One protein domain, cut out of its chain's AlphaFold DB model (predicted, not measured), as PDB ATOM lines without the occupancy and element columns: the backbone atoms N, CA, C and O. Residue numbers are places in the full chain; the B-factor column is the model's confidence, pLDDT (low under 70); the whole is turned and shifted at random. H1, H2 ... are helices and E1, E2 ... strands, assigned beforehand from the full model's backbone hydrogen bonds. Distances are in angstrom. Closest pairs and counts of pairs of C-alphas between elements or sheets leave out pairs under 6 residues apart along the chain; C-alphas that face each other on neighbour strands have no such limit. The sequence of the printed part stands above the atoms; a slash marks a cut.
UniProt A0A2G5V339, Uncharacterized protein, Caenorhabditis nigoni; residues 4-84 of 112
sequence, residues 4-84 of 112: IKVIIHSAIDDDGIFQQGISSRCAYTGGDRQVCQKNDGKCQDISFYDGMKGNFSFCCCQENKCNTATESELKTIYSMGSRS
ATOM      1  N   ILE A   4     317.683 297.253 279.557       88.12
ATOM      2  CA  ILE A   4     316.902 296.043 279.329       88.12
ATOM      3  C   ILE A   4     317.250 294.979 280.357       88.12
ATOM      4  O   ILE A   4     318.386 294.881 280.841       88.12
ATOM      5  N   LYS A   5     316.236 294.193 280.686       90.44
ATOM      6  CA  LYS A   5     316.313 293.018 281.539       90.44
ATOM      7  C   LYS A   5     315.540 291.904 280.858       90.44
ATOM      8  O   LYS A   5     314.364 292.075 280.559       90.44
ATOM      9  N   VAL A   6     316.196 290.780 280.627       89.88
ATOM     10  CA  VAL A   6     315.595 289.590 280.039       89.88
ATOM     11  C   VAL A   6     315.613 288.487 281.076       89.88
ATOM     12  O   VAL A   6     316.673 288.081 281.547       89.88
ATOM     13  N   ILE A   7     314.426 288.034 281.452       90.25
ATOM     14  CA  ILE A   7     314.235 286.926 282.378       90.25
ATOM     15  C   ILE A   7     314.056 285.665 281.547       90.25
ATOM     16  O   ILE A   7     313.121 285.570 280.760       90.25
ATOM     17  N   ILE A   8     314.961 284.712 281.717       91.12
ATOM     18  CA  ILE A   8     314.945 283.412 281.060       91.12
ATOM     19  C   ILE A   8     314.253 282.444 282.020       91.12
ATOM     20  O   ILE A   8     314.886 281.926 282.943       91.12
ATOM     21  N   HIS A   9     312.947 282.229 281.834       88.62
ATOM     22  CA  HIS A   9     312.167 281.324 282.688       88.62
ATOM     23  C   HIS A   9     312.458 279.866 282.366       88.62
ATOM     24  O   HIS A   9     312.597 279.049 283.273       88.62
ATOM     25  N   SER A  10     312.534 279.541 281.079       86.94
ATOM     26  CA  SER A  10     312.903 278.218 280.582       86.94
ATOM     27  C   SER A  10     313.253 278.311 279.105       86.94
ATOM     28  O   SER A  10     312.405 278.641 278.280       86.94
ATOM     29  N   ALA A  11     314.498 278.015 278.752       88.06
ATOM     30  CA  ALA A  11     314.934 278.073 277.367       88.06
ATOM     31  C   ALA A  11     315.865 276.927 277.006       88.06
ATOM     32  O   ALA A  11     316.493 276.324 277.874       88.06
ATOM     33  N   ILE A  12     315.917 276.623 275.716       88.38
ATOM     34  CA  ILE A  12     316.836 275.656 275.134       88.38
ATOM     35  C   ILE A  12     317.671 276.405 274.102       88.38
ATOM     36  O   ILE A  12     317.118 277.084 273.234       88.38
ATOM     37  N   ASP A  13     318.985 276.307 274.254       88.00
ATOM     38  CA  ASP A  13     319.965 276.846 273.314       88.00
ATOM     39  C   ASP A  13     320.097 275.955 272.066       88.00
ATOM     40  O   ASP A  13     319.587 274.830 272.050       88.00
ATOM     41  N   ASP A  14     320.806 276.420 271.041       86.69
ATOM     42  CA  ASP A  14     321.015 275.684 269.785       86.69
ATOM     43  C   ASP A  14     321.700 274.319 270.009       86.69
ATOM     44  O   ASP A  14     321.404 273.343 269.317       86.69
ATOM     45  N   ASP A  15     322.524 274.209 271.056       88.38
ATOM     46  CA  ASP A  15     323.178 272.967 271.495       88.38
ATOM     47  C   ASP A  15     322.260 272.029 272.312       88.38
ATOM     48  O   ASP A  15     322.690 270.992 272.826       88.38
ATOM     49  N   GLY A  16     320.982 272.377 272.490       84.19
ATOM     50  CA  GLY A  16     320.028 271.592 273.277       84.19
ATOM     51  C   GLY A  16     320.199 271.728 274.796       84.19
ATOM     52  O   GLY A  16     319.614 270.949 275.558       84.19
ATOM     53  N   ILE A  17     320.991 272.703 275.250       86.56
ATOM     54  CA  ILE A  17     321.277 272.953 276.666       86.56
ATOM     55  C   ILE A  17     320.155 273.789 277.280       86.56
ATOM     56  O   ILE A  17     319.731 274.799 276.721       86.56
ATOM     57  N   PHE A  18     319.675 273.366 278.450       85.81
ATOM     58  CA  PHE A  18     318.681 274.120 279.204       85.81
ATOM     59  C   PHE A  18     319.313 275.351 279.856       85.81
ATOM     60  O   PHE A  18     320.278 275.226 280.610       85.81
ATOM     61  N   GLN A  19     318.721 276.515 279.606       86.19
ATOM     62  CA  GLN A  19     319.159 277.801 280.128       86.19
ATOM     63  C   GLN A  19     318.069 278.429 281.000       86.19
ATOM     64  O   GLN A  19     316.876 278.398 280.678       86.19
ATOM     65  N   GLN A  20     318.503 279.016 282.113       89.50
ATOM     66  CA  GLN A  20     317.655 279.725 283.065       89.50
ATOM     67  C   GLN A  20     318.460 280.819 283.763       89.50
ATOM     68  O   GLN A  20     319.608 280.593 284.148       89.50
ATOM     69  N   GLY A  21     317.876 282.000 283.956       89.44
ATOM     70  CA  GLY A  21     318.599 283.115 284.562       89.44
ATOM     71  C   GLY A  21     318.032 284.483 284.223       89.44
ATOM     72  O   GLY A  21     316.954 284.611 283.649       89.44
ATOM     73  N   ILE A  22     318.777 285.524 284.585       89.69
ATOM     74  CA  ILE A  22     318.447 286.915 284.264       89.69
ATOM     75  C   ILE A  22     319.640 287.518 283.540       89.69
ATOM     76  O   ILE A  22     320.756 287.508 284.057       89.69
ATOM     77  N   SER A  23     319.393 288.070 282.360       88.94
ATOM     78  CA  SER A  23     320.362 288.853 281.603       88.94
ATOM     79  C   SER A  23     319.980 290.326 281.696       88.94
ATOM     80  O   SER A  23     318.853 290.698 281.374       88.94
ATOM     81  N   SER A  24     320.891 291.184 282.146       89.31
ATOM     82  CA  SER A  24     320.667 292.629 282.202       89.31
ATOM     83  C   SER A  24     321.762 293.360 281.437       89.31
ATOM     84  O   SER A  24     322.954 293.110 281.606       89.31
ATOM     85  N   ARG A  25     321.356 294.273 280.553       86.31
ATOM     86  CA  ARG A  25     322.275 295.134 279.797       86.31
ATOM     87  C   ARG A  25     321.638 296.488 279.539       86.31
ATOM     88  O   ARG A  25     320.425 296.646 279.639       86.31
ATOM     89  N   CYS A  26     322.441 297.489 279.209       81.56
ATOM     90  CA  CYS A  26     321.876 298.726 278.679       81.56
ATOM     91  C   CYS A  26     321.544 298.520 277.192       81.56
ATOM     92  O   CYS A  26     322.297 297.864 276.472       81.56
ATOM     93  N   ALA A  27     320.407 299.046 276.738       71.31
ATOM     94  CA  ALA A  27     319.963 298.946 275.352       71.31
ATOM     95  C   ALA A  27     320.782 299.906 274.481       71.31
ATOM     96  O   ALA A  27     320.385 301.044 274.218       71.31
ATOM     97  N   TYR A  28     321.961 299.442 274.075       64.62
ATOM     98  CA  TYR A  28     322.858 300.167 273.178       64.62
ATOM     99  C   TYR A  28     322.547 299.902 271.702       64.62
ATOM    100  O   TYR A  28     322.915 300.702 270.844       64.62
ATOM    101  N   THR A  29     321.867 298.794 271.395       69.50
ATOM    102  CA  THR A  29     321.596 298.378 270.017       69.50
ATOM    103  C   THR A  29     320.271 298.948 269.504       69.50
ATOM    104  O   THR A  29     319.316 299.149 270.260       69.50
ATOM    105  N   GLY A  30     320.197 299.213 268.194       72.31
ATOM    106  CA  GLY A  30     318.975 299.709 267.553       72.31
ATOM    107  C   GLY A  30     317.783 298.754 267.701       72.31
ATOM    108  O   GLY A  30     316.658 299.221 267.860       72.31
ATOM    109  N   GLY A  31     318.033 297.439 267.724       76.19
ATOM    110  CA  GLY A  31     317.001 296.411 267.903       76.19
ATOM    111  C   GLY A  31     316.363 296.443 269.292       76.19
ATOM    112  O   GLY A  31     315.143 296.547 269.398       76.19
ATOM    113  N   ASP A  32     317.179 296.464 270.355       74.25
ATOM    114  CA  ASP A  32     316.679 296.565 271.736       74.25
ATOM    115  C   ASP A  32     315.825 297.839 271.914       74.25
ATOM    116  O   ASP A  32     314.767 297.828 272.544       74.25
ATOM    117  N   ARG A  33     316.259 298.951 271.302       75.25
ATOM    118  CA  ARG A  33     315.585 300.252 271.403       75.25
ATOM    119  C   ARG A  33     314.218 300.266 270.715       75.25
ATOM    120  O   ARG A  33     313.294 300.863 271.260       75.25
ATOM    121  N   GLN A  34     314.072 299.597 269.569       79.50
ATOM    122  CA  GLN A  34     312.788 299.469 268.868       79.50
ATOM    123  C   GLN A  34     311.768 298.675 269.690       79.50
ATOM    124  O   GLN A  34     310.616 299.090 269.809       79.50
ATOM    125  N   VAL A  35     312.192 297.568 270.307       78.50
ATOM    126  CA  VAL A  35     311.323 296.759 271.177       78.50
ATOM    127  C   VAL A  35     310.891 297.566 272.404       78.50
ATOM    128  O   VAL A  35     309.706 297.607 272.734       78.50
ATOM    129  N   CYS A  36     311.824 298.290 273.030       79.00
ATOM    130  CA  CYS A  36     311.507 299.142 274.175       79.00
ATOM    131  C   CYS A  36     310.565 300.303 273.844       79.00
ATOM    132  O   CYS A  36     309.723 300.649 274.671       79.00
ATOM    133  N   GLN A  37     310.695 300.904 272.657       76.81
ATOM    134  CA  GLN A  37     309.791 301.961 272.197       76.81
ATOM    135  C   GLN A  37     308.387 301.435 271.899       76.81
ATOM    136  O   GLN A  37     307.416 302.147 272.117       76.81
ATOM    137  N   LYS A  38     308.266 300.192 271.424       79.38
ATOM    138  CA  LYS A  38     306.975 299.602 271.060       79.38
ATOM    139  C   LYS A  38     306.107 299.238 272.269       79.38
ATOM    140  O   LYS A  38     304.888 299.229 272.146       79.38
ATOM    141  N   ASN A  39     306.720 298.933 273.414       71.62
ATOM    142  CA  ASN A  39     306.017 298.491 274.625       71.62
ATOM    143  C   ASN A  39     305.880 299.559 275.715       71.62
ATOM    144  O   ASN A  39     305.528 299.208 276.841       71.62
ATOM    145  N   ASP A  40     306.191 300.828 275.438       69.88
ATOM    146  CA  ASP A  40     306.168 301.905 276.444       69.88
ATOM    147  C   ASP A  40     306.925 301.545 277.742       69.88
ATOM    148  O   ASP A  40     306.518 301.897 278.848       69.88
ATOM    149  N   GLY A  41     308.022 300.787 277.635       66.88
ATOM    150  CA  GLY A  41     308.777 300.343 278.812       66.88
ATOM    151  C   GLY A  41     308.132 299.215 279.634       66.88
ATOM    152  O   GLY A  41     308.564 298.960 280.752       66.88
ATOM    153  N   LYS A  42     307.116 298.513 279.122       75.56
ATOM    154  CA  LYS A  42     306.551 297.323 279.781       75.56
ATOM    155  C   LYS A  42     307.329 296.052 279.441       75.56
ATOM    156  O   LYS A  42     307.982 295.960 278.401       75.56
ATOM    157  N   CYS A  43     307.235 295.066 280.333       82.62
ATOM    158  CA  CYS A  43     307.712 293.712 280.079       82.62
ATOM    159  C   CYS A  43     306.839 293.021 279.029       82.62
ATOM    160  O   CYS A  43     305.613 293.057 279.124       82.62
ATOM    161  N   GLN A  44     307.477 292.380 278.059       87.38
ATOM    162  CA  GLN A  44     306.832 291.574 277.035       87.38
ATOM    163  C   GLN A  44     307.383 290.160 277.062       87.38
ATOM    164  O   GLN A  44     308.596 289.968 277.074       87.38
ATOM    165  N   ASP A  45     306.497 289.178 276.973       89.12
ATOM    166  CA  ASP A  45     306.913 287.797 276.796       89.12
ATOM    167  C   ASP A  45     307.311 287.539 275.338       89.12
ATOM    168  O   ASP A  45     306.580 287.860 274.396       89.12
ATOM    169  N   ILE A  46     308.499 286.974 275.158       89.19
ATOM    170  CA  ILE A  46     309.075 286.602 273.869       89.19
ATOM    171  C   ILE A  46     309.413 285.113 273.887       89.19
ATOM    172  O   ILE A  46     309.652 284.520 274.938       89.19
ATOM    173  N   SER A  47     309.426 284.498 272.707       88.44
ATOM    174  CA  SER A  47     309.696 283.064 272.544       88.44
ATOM    175  C   SER A  47     311.096 282.745 272.021       88.44
ATOM    176  O   SER A  47     311.494 281.578 271.992       88.44
ATOM    177  N   PHE A  48     311.841 283.775 271.619       86.75
ATOM    178  CA  PHE A  48     313.185 283.673 271.067       86.75
ATOM    179  C   PHE A  48     314.051 284.810 271.591       86.75
ATOM    180  O   PHE A  48     313.639 285.970 271.538       86.75
ATOM    181  N   TYR A  49     315.248 284.484 272.067       86.62
ATOM    182  CA  TYR A  49     316.216 285.465 272.537       86.62
ATOM    183  C   TYR A  49     317.629 284.897 272.427       86.62
ATOM    184  O   TYR A  49     317.887 283.827 272.959       86.62
ATOM    185  N   ASP A  50     318.529 285.633 271.769       83.69
ATOM    186  CA  ASP A  50     319.963 285.304 271.687       83.69
ATOM    187  C   ASP A  50     320.245 283.860 271.223       83.69
ATOM    188  O   ASP A  50     320.948 283.108 271.882       83.69
ATOM    189  N   GLY A  51     319.598 283.437 270.130       85.50
ATOM    190  CA  GLY A  51     319.690 282.063 269.603       85.50
ATOM    191  C   GLY A  51     318.819 281.040 270.341       85.50
ATOM    192  O   GLY A  51     318.347 280.081 269.746       85.50
ATOM    193  N   MET A  52     318.465 281.293 271.597       89.69
ATOM    194  CA  MET A  52     317.660 280.367 272.385       89.69
ATOM    195  C   MET A  52     316.166 280.430 272.033       89.69
ATOM    196  O   MET A  52     315.601 281.497 271.761       89.69
ATOM    197  N   LYS A  53     315.484 279.285 272.159       91.19
ATOM    198  CA  LYS A  53     314.020 279.158 272.052       91.19
ATOM    199  C   LYS A  53     313.418 278.730 273.387       91.19
ATOM    200  O   LYS A  53     313.870 277.764 274.002       91.19
ATOM    201  N   GLY A  54     312.368 279.412 273.835       89.06
ATOM    202  CA  GLY A  54     311.846 279.192 275.180       89.06
ATOM    203  C   GLY A  54     310.775 280.177 275.614       89.06
ATOM    204  O   GLY A  54     310.070 280.749 274.790       89.06
ATOM    205  N   ASN A  55     310.656 280.343 276.926       90.00
ATOM    206  CA  ASN A  55     309.850 281.366 277.566       90.00
ATOM    207  C   ASN A  55     310.777 282.411 278.195       90.00
ATOM    208  O   ASN A  55     311.526 282.114 279.136       90.00
ATOM    209  N   PHE A  56     310.706 283.631 277.669       90.81
ATOM    210  CA  PHE A  56     311.481 284.759 278.153       90.81
ATOM    211  C   PHE A  56     310.572 285.959 278.394       90.81
ATOM    212  O   PHE A  56     309.669 286.210 277.603       90.81
ATOM    213  N   SER A  57     310.878 286.766 279.404       90.06
ATOM    214  CA  SER A  57     310.254 288.079 279.584       90.06
ATOM    215  C   SER A  57     311.283 289.174 279.327       90.06
ATOM    216  O   SER A  57     312.284 289.277 280.034       90.06
ATOM    217  N   PHE A  58     311.041 289.995 278.311       89.19
ATOM    218  CA  PHE A  58     311.865 291.125 277.911       89.19
ATOM    219  C   PHE A  58     311.294 292.422 278.480       89.19
ATOM    220  O   PHE A  58     310.246 292.901 278.053       89.19
ATOM    221  N   CYS A  59     311.989 293.002 279.447       87.94
ATOM    222  CA  CYS A  59     311.604 294.222 280.139       87.94
ATOM    223  C   CYS A  59     312.532 295.375 279.769       87.94
ATOM    224  O   CYS A  59     313.748 295.205 279.675       87.94
ATOM    225  N   CYS A  60     311.957 296.567 279.645       87.50
ATOM    226  CA  CYS A  60     312.684 297.801 279.382       87.50
ATOM    227  C   CYS A  60     312.442 298.810 280.495       87.50
ATOM    228  O   CYS A  60     311.364 298.857 281.071       87.50
ATOM    229  N   CYS A  61     313.420 299.657 280.778       85.12
ATOM    230  CA  CYS A  61     313.268 300.734 281.746       85.12
ATOM    231  C   CYS A  61     314.248 301.875 281.430       85.12
ATOM    232  O   CYS A  61     315.211 301.681 280.689       85.12
ATOM    233  N   GLN A  62     313.990 303.089 281.920       83.00
ATOM    234  CA  GLN A  62     314.777 304.290 281.571       83.00
ATOM    235  C   GLN A  62     315.563 304.898 282.740       83.00
ATOM    236  O   GLN A  62     316.269 305.890 282.550       83.00
ATOM    237  N   GLU A  63     315.465 304.310 283.928       81.62
ATOM    238  CA  GLU A  63     316.095 304.821 285.143       81.62
ATOM    239  C   GLU A  63     317.472 304.193 285.403       81.62
ATOM    240  O   GLU A  63     317.848 303.152 284.852       81.62
ATOM    241  N   ASN A  64     318.249 304.817 286.286       80.44
ATOM    242  CA  ASN A  64     319.527 304.256 286.706       80.44
ATOM    243  C   ASN A  64     319.302 302.948 287.476       80.44
ATOM    244  O   ASN A  64     318.587 302.925 288.472       80.44
ATOM    245  N   LYS A  65     319.962 301.868 287.036       82.25
ATOM    246  CA  LYS A  65     319.923 300.535 287.672       82.25
ATOM    247  C   LYS A  65     318.527 299.894 287.766       82.25
ATOM    248  O   LYS A  65     318.352 298.927 288.504       82.25
ATOM    249  N   CYS A  66     317.549 300.351 286.989       84.38
ATOM    250  CA  CYS A  66     316.201 299.768 286.978       84.38
ATOM    251  C   CYS A  66     316.144 298.325 286.451       84.38
ATOM    252  O   CYS A  66     315.207 297.587 286.739       84.38
ATOM    253  N   ASN A  67     317.159 297.899 285.695       86.12
ATOM    254  CA  ASN A  67     317.303 296.536 285.189       86.12
ATOM    255  C   ASN A  67     318.044 295.606 286.166       86.12
ATOM    256  O   ASN A  67     318.483 294.526 285.769       86.12
ATOM    257  N   THR A  68     318.196 296.013 287.428       88.19
ATOM    258  CA  THR A  68     318.736 295.141 288.474       88.19
ATOM    259  C   THR A  68     317.742 294.010 288.743       88.19
ATOM    260  O   THR A  68     316.528 294.225 288.788       88.19
ATOM    261  N   ALA A  69     318.262 292.793 288.881       85.44
ATOM    262  CA  ALA A  69     317.474 291.638 289.286       85.44
ATOM    263  C   ALA A  69     316.957 291.834 290.716       85.44
ATOM    264  O   ALA A  69     317.729 292.193 291.609       85.44
ATOM    265  N   THR A  70     315.670 291.592 290.942       87.00
ATOM    266  CA  THR A  70     315.112 291.603 292.296       87.00
ATOM    267  C   THR A  70     315.270 290.237 292.957       87.00
ATOM    268  O   THR A  70     315.359 289.199 292.296       87.00
ATOM    269  N   GLU A  71     315.268 290.212 294.290       85.44
ATOM    270  CA  GLU A  71     315.323 288.958 295.048       85.44
ATOM    271  C   GLU A  71     314.129 288.043 294.728       85.44
ATOM    272  O   GLU A  71     314.280 286.826 294.637       85.44
ATOM    273  N   SER A  72     312.950 288.624 294.477       85.00
ATOM    274  CA  SER A  72     311.761 287.874 294.069       85.00
ATOM    275  C   SER A  72     311.925 287.208 292.703       85.00
ATOM    276  O   SER A  72     311.567 286.042 292.561       85.00
ATOM    277  N   GLU A  73     312.503 287.894 291.715       85.25
ATOM    278  CA  GLU A  73     312.776 287.329 290.386       85.25
ATOM    279  C   GLU A  73     313.790 286.186 290.465       85.25
ATOM    280  O   GLU A  73     313.555 285.106 289.922       85.25
ATOM    281  N   LEU A  74     314.883 286.391 291.207       83.94
ATOM    282  CA  LEU A  74     315.890 285.357 291.443       83.94
ATOM    283  C   LEU A  74     315.280 284.140 292.140       83.94
ATOM    284  O   LEU A  74     315.531 283.005 291.738       83.94
ATOM    285  N   LYS A  75     314.437 284.362 293.152       83.81
ATOM    286  CA  LYS A  75     313.756 283.282 293.866       83.81
ATOM    287  C   LYS A  75     312.801 282.517 292.957       83.81
ATOM    288  O   LYS A  75     312.748 281.299 293.062       83.81
ATOM    289  N   THR A  76     312.078 283.191 292.065       83.00
ATOM    290  CA  THR A  76     311.183 282.536 291.099       83.00
ATOM    291  C   THR A  76     311.969 281.637 290.149       83.00
ATOM    292  O   THR A  76     311.635 280.462 290.006       83.00
ATOM    293  N   ILE A  77     313.061 282.145 289.577       83.38
ATOM    294  CA  ILE A  77     313.897 281.420 288.610       83.38
ATOM    295  C   ILE A  77     314.592 280.223 289.264       83.38
ATOM    296  O   ILE A  77     314.525 279.105 288.758       83.38
ATOM    297  N   TYR A  78     315.208 280.436 290.428       75.00
ATOM    298  CA  TYR A  78     315.976 279.410 291.134       75.00
ATOM    299  C   TYR A  78     315.154 278.590 292.135       75.00
ATOM    300  O   TYR A  78     315.717 277.747 292.841       75.00
ATOM    301  N   SER A  79     313.834 278.792 292.209       73.62
ATOM    302  CA  SER A  79     312.968 277.926 293.012       73.62
ATOM    303  C   SER A  79     313.106 276.477 292.527       73.62
ATOM    304  O   SER A  79     313.140 276.192 291.329       73.62
ATOM    305  N   MET A  80     313.242 275.544 293.475       55.16
ATOM    306  CA  MET A  80     313.710 274.164 293.253       55.16
ATOM    307  C   MET A  80     312.883 273.317 292.260       55.16
ATOM    308  O   MET A  80     313.286 272.198 291.958       55.16
ATOM    309  N   GLY A  81     311.760 273.819 291.738       54.22
ATOM    310  CA  GLY A  81     310.938 273.144 290.727       54.22
ATOM    311  C   GLY A  81     311.507 273.182 289.302       54.22
ATOM    312  O   GLY A  81     311.124 272.354 288.482       54.22
ATOM    313  N   SER A  82     312.445 274.090 289.006       52.97
ATOM    314  CA  SER A  82     313.007 274.262 287.652       52.97
ATOM    315  C   SER A  82     314.171 273.315 287.335       52.97
ATOM    316  O   SER A  82     314.565 273.161 286.180       52.97
ATOM    317  N   ARG A  83     314.723 272.636 288.350       53.59
ATOM    318  CA  ARG A  83     315.797 271.645 288.195       53.59
ATOM    319  C   ARG A  83     315.227 270.291 287.776       53.59
ATOM    320  O   ARG A  83     315.384 269.296 288.481       53.59
ATOM    321  N   SER A  84     314.576 270.219 286.618       50.53
ATOM    322  CA  SER A  84     314.466 268.921 285.953       50.53
ATOM    323  C   SER A  84     315.860 268.587 285.428       50.53
ATOM    324  O   SER A  84     316.242 268.998 284.335       50.53
TER     325      SER A  84
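AT A GLANCE: This is residues 4 to 84 of the 112 residues of an uncharacterized protein of Caenorhabditis nigoni (UniProt A0A2G5V339). A twisted sheet of two hairpins side by side, its strands E1, E2 and E4 bending along their length, has a short helix over each face. H1 crosses the strands near one end of the sheet; on the opposite face, residues 62 to 70 fold back from E4 to H2, which runs along E2 and E1. The printed part has 81 residues, with two named helices and four named strands in the order E1 E2 H1 E3 E4 H2; the antiparallel sheet runs E2 E1 E4 E3, and the class is mixed. It is compact, with a radius of gyration of the C-alphas of 12.9 A and spans of 36 by 28 by 17 A.

IN THESE COORDINATES: E1, residues 4 to 12, begins at C-alpha 4 (316.902, 296.043, 279.329) and is 20.8 A long. E2 is residues 18 to 26, 24.8 A; E4 is residues 52 to 61, 22.8 A; E3 is residues 44 to 49, 12.1 A. H1 is residues 30 to 38, 12.5 A. H2, residues 71 to 78, 10.3 A, ends at C-alpha 78 (315.976, 279.410, 291.134).

HOW THE PARTS SIT: Inner strands E1 and E4 are antiparallel at 166 degrees, with N 7 and O 57 2.9 A apart, within hydrogen-bond range. In the hairpin E1 and E2, N 6 and O 23 are within range at 2.8 A; in the hairpin E3 and E4, N 46 and O 56 are at 2.8 A. E1 bends by 77 degrees at residue 9, E4 by 85 degrees at residue 55. H1 is on the sheet at a height of 9.2 A, across the strands; its closest C-alphas to E4 are Cys 36 and Cys 60, 5.5 A. H2 is on the opposite face at a height of 9.1 A, along the strands, at 2 degrees to E2 on the local plane; their closest C-alphas are Gly 21 and Ile 77, 6.4 A. H1 and H2 are apart. In both helices every O i to N i+4 pair is within hydrogen-bond range.

THE WHOLE: The C-alphas farthest apart, Gly 30 and Met 80, are 36.6 A apart. The printed part has no cut and no long link. The pLDDT is under 70 at residues 28 to 29, 40 to 41 and 80 to 84.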